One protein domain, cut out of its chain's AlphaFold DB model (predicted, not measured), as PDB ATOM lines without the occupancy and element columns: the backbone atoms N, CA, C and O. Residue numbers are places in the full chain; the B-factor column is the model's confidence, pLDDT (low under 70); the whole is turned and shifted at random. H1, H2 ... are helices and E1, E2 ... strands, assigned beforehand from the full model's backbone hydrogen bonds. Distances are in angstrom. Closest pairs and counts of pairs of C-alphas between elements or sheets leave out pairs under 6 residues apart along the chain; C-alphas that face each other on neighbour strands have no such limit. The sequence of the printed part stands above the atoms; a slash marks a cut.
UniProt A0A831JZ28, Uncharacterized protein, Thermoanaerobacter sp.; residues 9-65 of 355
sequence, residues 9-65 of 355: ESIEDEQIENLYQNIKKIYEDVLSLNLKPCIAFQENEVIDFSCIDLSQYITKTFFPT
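AT A GLANCE: This is residues 9 to 65 of the 355 residues of an uncharacterized protein of Thermoanaerobacter sp. (UniProt A0A831JZ28). A small three-stranded sheet and one long helix, H1, make a V, with residues 32 to 37 turning at its corner and the link of residues 51 to 58 looping between the two arms. Residues 9 to 25, of which 13 to 25 belong to H1, stick out free of the body. The printed part has 57 residues, with one named helix followed by three named strands, H1 E1 E2 E3; the sheet's order is E2 E1 E3, antiparallel, and the class is mixed, helices and strands. The whole is loose, with a radius of gyration of the C-alphas of 13.7 A, and flat, spanning 35 by 31 by 13 A.

IN THESE COORDINATES: E1, residues 38 to 42, is 13.4 A long. E2, residues 45 to 50, measures 15.5 A, and E3, residues 59 to 62, 10.2 A. H1, residues 13 to 31, is 26.8 A long, from C-alpha 13 at (100.715, 33.329, -9.381) to C-alpha 31 at (85.378, 13.487, -0.018). E3 ends with C-alpha 62 at (70.373, 20.352, -10.499).

HOW THE PARTS SIT: E1 is the inner strand. E1 and E2 form a hairpin, antiparallel at 152 degrees, with N 40 and O 48 2.9 A apart, within hydrogen-bond range. E1 and E3 are antiparallel at 161 degrees, with N 39 and O 61 within hydrogen-bond range at 2.9 A. The edge strands E2 and E3 are apart. H1 is not on the sheet, with 0 pairs of C-alphas within 10 A, and is apart from E2 and E3. In H1 every O i to N i+4 pair is within hydrogen-bond range.

THE WHOLE: The two C-alphas farthest apart, of Glu 9 and Pro 64, are 40.2 A apart. The printed part has no cut and no long link. The mean pLDDT of the printed part is 86.2; residues 43 to 44 are under 70.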
ATOM      1  N   GLU A   9     102.598  28.967 -19.624       77.56
ATOM      2  CA  GLU A   9     103.663  29.941 -19.353       77.56
ATOM      3  C   GLU A   9     103.153  31.371 -19.094       77.56
ATOM      4  O   GLU A   9     103.910  32.213 -18.625       77.56
ATOM      5  N   SER A  10     101.883  31.658 -19.397       80.69
ATOM      6  CA  SER A  10     101.263  32.983 -19.233       80.69
ATOM      7  C   SER A  10     100.370  33.103 -17.991       80.69
ATOM      8  O   SER A  10      99.647  34.090 -17.853       80.69
ATOM      9  N   ILE A  11     100.377  32.089 -17.119       80.56
ATOM     10  CA  ILE A  11      99.560  32.049 -15.902       80.56
ATOM     11  C   ILE A  11     100.286  32.789 -14.771       80.56
ATOM     12  O   ILE A  11     101.428  32.477 -14.444       80.56
ATOM     13  N   GLU A  12      99.607  33.760 -14.165       86.75
ATOM     14  CA  GLU A  12     100.105  34.528 -13.016       86.75
ATOM     15  C   GLU A  12      99.935  33.746 -11.698       86.75
ATOM     16  O   GLU A  12      99.017  32.935 -11.568       86.75
ATOM     17  N   ASP A  13     100.760  34.027 -10.682       84.75
ATOM     18  CA  ASP A  13     100.715  33.329  -9.381       84.75
ATOM     19  C   ASP A  13      99.321  33.372  -8.718       84.75
ATOM     20  O   ASP A  13      98.865  32.382  -8.145       84.75
ATOM     21  N   GLU A  14      98.586  34.482  -8.859       84.94
ATOM     22  CA  GLU A  14      97.205  34.618  -8.365       84.94
ATOM     23  C   GLU A  14      96.232  33.647  -9.063       84.94
ATOM     24  O   GLU A  14      95.296  33.120  -8.454       84.94
ATOM     25  N   GLN A  15      96.445  33.374 -10.350       83.44
ATOM     26  CA  GLN A  15      95.633  32.430 -11.116       83.44
ATOM     27  C   GLN A  15      95.964  30.982 -10.743       83.44
ATOM     28  O   GLN A  15      95.051  30.157 -10.681       83.44
ATOM     29  N   ILE A  16      97.235  30.682 -10.445       84.81
ATOM     30  CA  ILE A  16      97.659  29.375  -9.919       84.81
ATOM     31  C   ILE A  16      97.002  29.118  -8.561       84.81
ATOM     32  O   ILE A  16      96.427  28.048  -8.357       84.81
ATOM     33  N   GLU A  17      97.018  30.104  -7.662       87.44
ATOM     34  CA  GLU A  17      96.372  29.990  -6.352       87.44
ATOM     35  C   GLU A  17      94.858  29.783  -6.500       87.44
ATOM     36  O   GLU A  17      94.293  28.858  -5.917       87.44
ATOM     37  N   ASN A  18      94.188  30.558  -7.362       85.06
ATOM     38  CA  ASN A  18      92.764  30.369  -7.653       85.06
ATOM     39  C   ASN A  18      92.453  28.978  -8.231       85.06
ATOM     40  O   ASN A  18      91.439  28.367  -7.879       85.06
ATOM     41  N   LEU A  19      93.305  28.455  -9.116       84.56
ATOM     42  CA  LEU A  19      93.157  27.107  -9.660       84.56
ATOM     43  C   LEU A  19      93.297  26.055  -8.554       84.56
ATOM     44  O   LEU A  19      92.444  25.171  -8.443       84.56
ATOM     45  N   TYR A  20      94.324  26.179  -7.711       89.00
ATOM     46  CA  TYR A  20      94.547  25.292  -6.573       89.00
ATOM     47  C   TYR A  20      93.353  25.297  -5.611       89.00
ATOM     48  O   TYR A  20      92.850  24.227  -5.266       89.00
ATOM     49  N   GLN A  21      92.834  26.472  -5.244       88.25
ATOM     50  CA  GLN A  21      91.668  26.589  -4.363       88.25
ATOM     51  C   GLN A  21      90.411  25.948  -4.969       88.25
ATOM     52  O   GLN A  21      89.680  25.243  -4.273       88.25
ATOM     53  N   ASN A  22      90.172  26.120  -6.274       86.25
ATOM     54  CA  ASN A  22      89.040  25.487  -6.954       86.25
ATOM     55  C   ASN A  22      89.172  23.957  -7.010       86.25
ATOM     56  O   ASN A  22      88.202  23.252  -6.729       86.25
ATOM     57  N   ILE A  23      90.361  23.431  -7.320       86.62
ATOM     58  CA  ILE A  23      90.623  21.982  -7.322       86.62
ATOM     59  C   ILE A  23      90.466  21.412  -5.911       86.62
ATOM     60  O   ILE A  23      89.810  20.385  -5.731       86.62
ATOM     61  N   LYS A  24      91.023  22.091  -4.903       89.69
ATOM     62  CA  LYS A  24      90.914  21.694  -3.497       89.69
ATOM     63  C   LYS A  24      89.456  21.639  -3.047       89.69
ATOM     64  O   LYS A  24      89.050  20.655  -2.440       89.69
ATOM     65  N   LYS A  25      88.648  22.635  -3.418       85.75
ATOM     66  CA  LYS A  25      87.209  22.653  -3.137       85.75
ATOM     67  C   LYS A  25      86.473  21.476  -3.778       85.75
ATOM     68  O   LYS A  25      85.687  20.819  -3.107       85.75
ATOM     69  N   ILE A  26      86.752  21.174  -5.049       85.56
ATOM     70  CA  ILE A  26      86.167  20.005  -5.730       85.56
ATOM     71  C   ILE A  26      86.550  18.715  -4.997       85.56
ATOM     72  O   ILE A  26      85.704  17.850  -4.779       85.56
ATOM     73  N   TYR A  27      87.813  18.589  -4.595       87.75
ATOM     74  CA  TYR A  27      88.304  17.434  -3.850       87.75
ATOM     75  C   TYR A  27      87.595  17.276  -2.493       87.75
ATOM     76  O   TYR A  27      87.150  16.179  -2.154       87.75
ATOM     77  N   GLU A  28      87.420  18.369  -1.747       87.69
ATOM     78  CA  GLU A  28      86.682  18.396  -0.476       87.69
ATOM     79  C   GLU A  28      85.190  18.057  -0.653       87.69
ATOM     80  O   GLU A  28      84.647  17.261   0.118       87.69
ATOM     81  N   ASP A  29      84.530  18.591  -1.687       85.12
ATOM     82  CA  ASP A  29      83.129  18.285  -2.012       85.12
ATOM     83  C   ASP A  29      82.938  16.790  -2.339       85.12
ATOM     84  O   ASP A  29      81.956  16.174  -1.917       85.12
ATOM     85  N   VAL A  30      83.899  16.171  -3.036       85.62
ATOM     86  CA  VAL A  30      83.870  14.731  -3.346       85.62
ATOM     87  C   VAL A  30      84.101  13.882  -2.094       85.62
ATOM     88  O   VAL A  30      83.353  12.929  -1.865       85.62
ATOM     89  N   LEU A  31      85.090  14.222  -1.258       87.56
ATOM     90  CA  LEU A  31      85.378  13.487  -0.018       87.56
ATOM     91  C   LEU A  31      84.230  13.560   0.996       87.56
ATOM     92  O   LEU A  31      83.948  12.580   1.683       87.56
ATOM     93  N   SER A  32      83.563  14.710   1.081       86.38
ATOM     94  CA  SER A  32      82.432  14.940   1.988       86.38
ATOM     95  C   SER A  32      81.091  14.424   1.454       86.38
ATOM     96  O   SER A  32      80.075  14.566   2.135       86.38
ATOM     97  N   LEU A  33      81.069  13.810   0.259       83.44
ATOM     98  CA  LEU A  33      79.857  13.373  -0.450       83.44
ATOM     99  C   LEU A  33      78.843  14.510  -0.693       83.44
ATOM    100  O   LEU A  33      77.654  14.256  -0.903       83.44
ATOM    101  N   ASN A  34      79.308  15.761  -0.732       84.50
ATOM    102  CA  ASN A  34      78.513  16.944  -1.052       84.50
ATOM    103  C   ASN A  34      78.331  17.089  -2.574       84.50
ATOM    104  O   ASN A  34      78.707  18.084  -3.196       84.50
ATOM    105  N   LEU A  35      77.780  16.050  -3.198       85.75
ATOM    106  CA  LEU A  35      77.582  16.012  -4.642       85.75
ATOM    107  C   LEU A  35      76.443  16.948  -5.050       85.75
ATOM    108  O   LEU A  35      75.365  16.953  -4.452       85.75
ATOM    109  N   LYS A  36      76.656  17.678  -6.145       88.69
ATOM    110  CA  LYS A  36      75.645  18.520  -6.794       88.69
ATOM    111  C   LYS A  36      75.457  18.052  -8.232       88.69
ATOM    112  O   LYS A  36      75.959  18.705  -9.149       88.69
ATOM    113  N   PRO A  37      74.755  16.924  -8.450       91.94
ATOM    114  CA  PRO A  37      74.529  16.413  -9.787       91.94
ATOM    115  C   PRO A  37      73.816  17.458 -10.634       91.94
ATOM    116  O   PRO A  37      72.754  17.950 -10.246       91.94
ATOM    117  N   CYS A  38      74.387  17.797 -11.782       92.19
ATOM    118  CA  CYS A  38      73.834  18.824 -12.648       92.19
ATOM    119  C   CYS A  38      73.958  18.457 -14.125       92.19
ATOM    120  O   CYS A  38      74.815  17.667 -14.520       92.19
ATOM    121  N   ILE A  39      73.069  19.038 -14.926       92.81
ATOM    122  CA  ILE A  39      73.151  19.050 -16.387       92.81
ATOM    123  C   ILE A  39      73.352  20.498 -16.816       92.81
ATOM    124  O   ILE A  39      72.629  21.388 -16.356       92.81
ATOM    125  N   ALA A  40      74.332  20.719 -17.684       91.06
ATOM    126  CA  ALA A  40      74.636  22.015 -18.264       91.06
ATOM    127  C   ALA A  40      73.976  22.187 -19.633       91.06
ATOM    128  O   ALA A  40      73.961  21.266 -20.454       91.06
ATOM    129  N   PHE A  41      73.475  23.398 -19.872       84.94
ATOM    130  CA  PHE A  41      72.821  23.788 -21.112       84.94
ATOM    131  C   PHE A  41      73.519  24.999 -21.718       84.94
ATOM    132  O   PHE A  41      73.903  25.932 -21.008       84.94
ATOM    133  N   GLN A  42      73.616  25.010 -23.040       81.50
ATOM    134  CA  GLN A  42      74.047  26.163 -23.820       81.50
ATOM    135  C   GLN A  42      73.096  26.299 -25.002       81.50
ATOM    136  O   GLN A  42      72.816  25.311 -25.665       81.50
ATOM    137  N   GLU A  43      72.531  27.491 -25.209       68.88
ATOM    138  CA  GLU A  43      71.554  27.734 -26.289       68.88
ATOM    139  C   GLU A  43      70.382  26.725 -26.297       68.88
ATOM    140  O   GLU A  43      69.857  26.356 -27.342       68.88
ATOM    141  N   ASN A  44      69.943  26.282 -25.106       68.50
ATOM    142  CA  ASN A  44      68.935  25.227 -24.899       68.50
ATOM    143  C   ASN A  44      69.337  23.803 -25.336       68.50
ATOM    144  O   ASN A  44      68.522  22.889 -25.207       68.50
ATOM    145  N   GLU A  45      70.571  23.583 -25.782       76.31
ATOM    146  CA  GLU A  45      71.111  22.251 -26.037       76.31
ATOM    147  C   GLU A  45      71.819  21.692 -24.803       76.31
ATOM    148  O   GLU A  45      72.451  22.408 -24.023       76.31
ATOM    149  N   VAL A  46      71.692  20.380 -24.622       84.62
ATOM    150  CA  VAL A  46      72.341  19.646 -23.539       84.62
ATOM    151  C   VAL A  46      73.809  19.450 -23.899       84.62
ATOM    152  O   VAL A  46      74.115  18.740 -24.857       84.62
ATOM    153  N   ILE A  47      74.710  20.040 -23.116       88.50
ATOM    154  CA  ILE A  47      76.153  19.974 -23.381       88.50
ATOM    155  C   ILE A  47      76.783  18.806 -22.634       88.50
ATOM    156  O   ILE A  47      77.379  17.918 -23.244       88.50
ATOM    157  N   ASP A  48      76.627  18.790 -21.312       89.62
ATOM    158  CA  ASP A  48      77.273  17.801 -20.456       89.62
ATOM    159  C   ASP A  48      76.509  17.597 -19.142       89.62
ATOM    160  O   ASP A  48      75.651  18.403 -18.767       89.62
ATOM    161  N   PHE A  49      76.834  16.525 -18.426       92.12
ATOM    162  CA  PHE A  49      76.362  16.287 -17.066       92.12
ATOM    163  C   PHE A  49      77.526  15.933 -16.145       92.12
ATOM    164  O   PHE A  49      78.525  15.358 -16.560       92.12
ATOM    165  N   SER A  50      77.383  16.246 -14.861       91.88
ATOM    166  CA  SER A  50      78.402  15.928 -13.863       91.88
ATOM    167  C   SER A  50      77.780  15.609 -12.511       91.88
ATOM    168  O   SER A  50      76.622  15.933 -12.244       91.88
ATOM    169  N   CYS A  51      78.549  14.943 -11.649       89.94
ATOM    170  CA  CYS A  51      78.219  14.742 -10.239       89.94
ATOM    171  C   CYS A  51      78.569  15.958  -9.362       89.94
ATOM    172  O   CYS A  51      78.088  16.047  -8.231       89.94
ATOM    173  N   ILE A  52      79.368  16.888  -9.889       88.69
ATOM    174  CA  ILE A  52      79.755  18.152  -9.256       88.69
ATOM    175  C   ILE A  52      79.206  19.339 -10.054       88.69
ATOM    176  O   ILE A  52      78.829  19.203 -11.220       88.69
ATOM    177  N   ASP A  53      79.158  20.511  -9.425       88.12
ATOM    178  CA  ASP A  53      78.692  21.732 -10.080       88.12
ATOM    179  C   ASP A  53      79.650  22.160 -11.205       88.12
ATOM    180  O   ASP A  53      80.820  22.461 -10.968       88.12
ATOM    181  N   LEU A  54      79.141  22.222 -12.436       87.06
ATOM    182  CA  LEU A  54      79.886  22.692 -13.602       87.06
ATOM    183  C   LEU A  54      79.911  24.227 -13.647       87.06
ATOM    184  O   LEU A  54      79.169  24.862 -14.399       87.06
ATOM    185  N   SER A  55      80.753  24.858 -12.832       83.94
ATOM    186  CA  SER A  55      80.843  26.325 -12.693       83.94
ATOM    187  C   SER A  55      81.090  27.087 -14.007       83.94
ATOM    188  O   SER A  55      80.696  28.245 -14.115       83.94
ATOM    189  N   GLN A  56      81.665  26.434 -15.021       83.50
ATOM    190  CA  GLN A  56      81.913  27.010 -16.348       83.50
ATOM    191  C   GLN A  56      80.640  27.368 -17.140       83.50
ATOM    192  O   GLN A  56      80.696  28.226 -18.023       83.50
ATOM    193  N   TYR A  57      79.499  26.749 -16.821       86.06
ATOM    194  CA  TYR A  57      78.220  27.007 -17.483       86.06
ATOM    195  C   TYR A  57      77.296  27.840 -16.596       86.06
ATOM    196  O   TYR A  57      77.244  27.647 -15.382       86.06
ATOM    197  N   ILE A  58      76.542  28.754 -17.211       82.81
ATOM    198  CA  ILE A  58      75.581  29.623 -16.513       82.81
ATOM    199  C   ILE A  58      74.256  28.878 -16.321       82.81
ATOM    200  O   ILE A  58      73.749  28.775 -15.205       82.81
ATOM    201  N   THR A  59      73.718  28.312 -17.403       86.12
ATOM    202  CA  THR A  59      72.425  27.623 -17.393       86.12
ATOM    203  C   THR A  59      72.609  26.167 -16.994       86.12
ATOM    204  O   THR A  59      73.148  25.358 -17.750       86.12
ATOM    205  N   LYS A  60      72.160  25.825 -15.786       90.00
ATOM    206  CA  LYS A  60      72.280  24.478 -15.220       90.00
ATOM    207  C   LYS A  60      70.996  24.065 -14.528       90.00
ATOM    208  O   LYS A  60      70.331  24.886 -13.902       90.00
ATOM    209  N   THR A  61      70.684  22.777 -14.591       90.62
ATOM    210  CA  THR A  61      69.632  22.179 -13.765       90.62
ATOM    211  C   THR A  61      70.238  21.151 -12.823       90.62
ATOM    212  O   THR A  61      71.030  20.302 -13.233       90.62
ATOM    213  N   PHE A  62      69.893  21.256 -11.541       92.44
ATOM    214  CA  PHE A  62      70.373  20.352 -10.499       92.44
ATOM    215  C   PHE A  62      69.396  19.199 -10.288       92.44
ATOM    216  O   PHE A  62      68.179  19.365 -10.390       92.44
ATOM    217  N   PHE A  63      69.936  18.029  -9.954       92.00
ATOM    218  CA  PHE A  63      69.172  16.805  -9.752       92.00
ATOM    219  C   PHE A  63      69.457  16.188  -8.381       92.00
ATOM    220  O   PHE A  63      70.587  16.251  -7.903       92.00
ATOM    221  N   PRO A  64      68.471  15.503  -7.771       91.19
ATOM    222  CA  PRO A  64      68.661  14.865  -6.469       91.19
ATOM    223  C   PRO A  64      69.711  13.747  -6.453       91.19
ATOM    224  O   PRO A  64      70.246  13.430  -5.400       91.19
ATOM    225  N   THR A  65      69.959  13.090  -7.592       90.81
ATOM    226  CA  THR A  65      70.920  11.982  -7.691       90.81
ATOM    227  C   THR A  65      71.662  12.016  -9.020       90.81
ATOM    228  O   THR A  65      71.110  12.448 -10.037       90.81
TER     229      THR A  65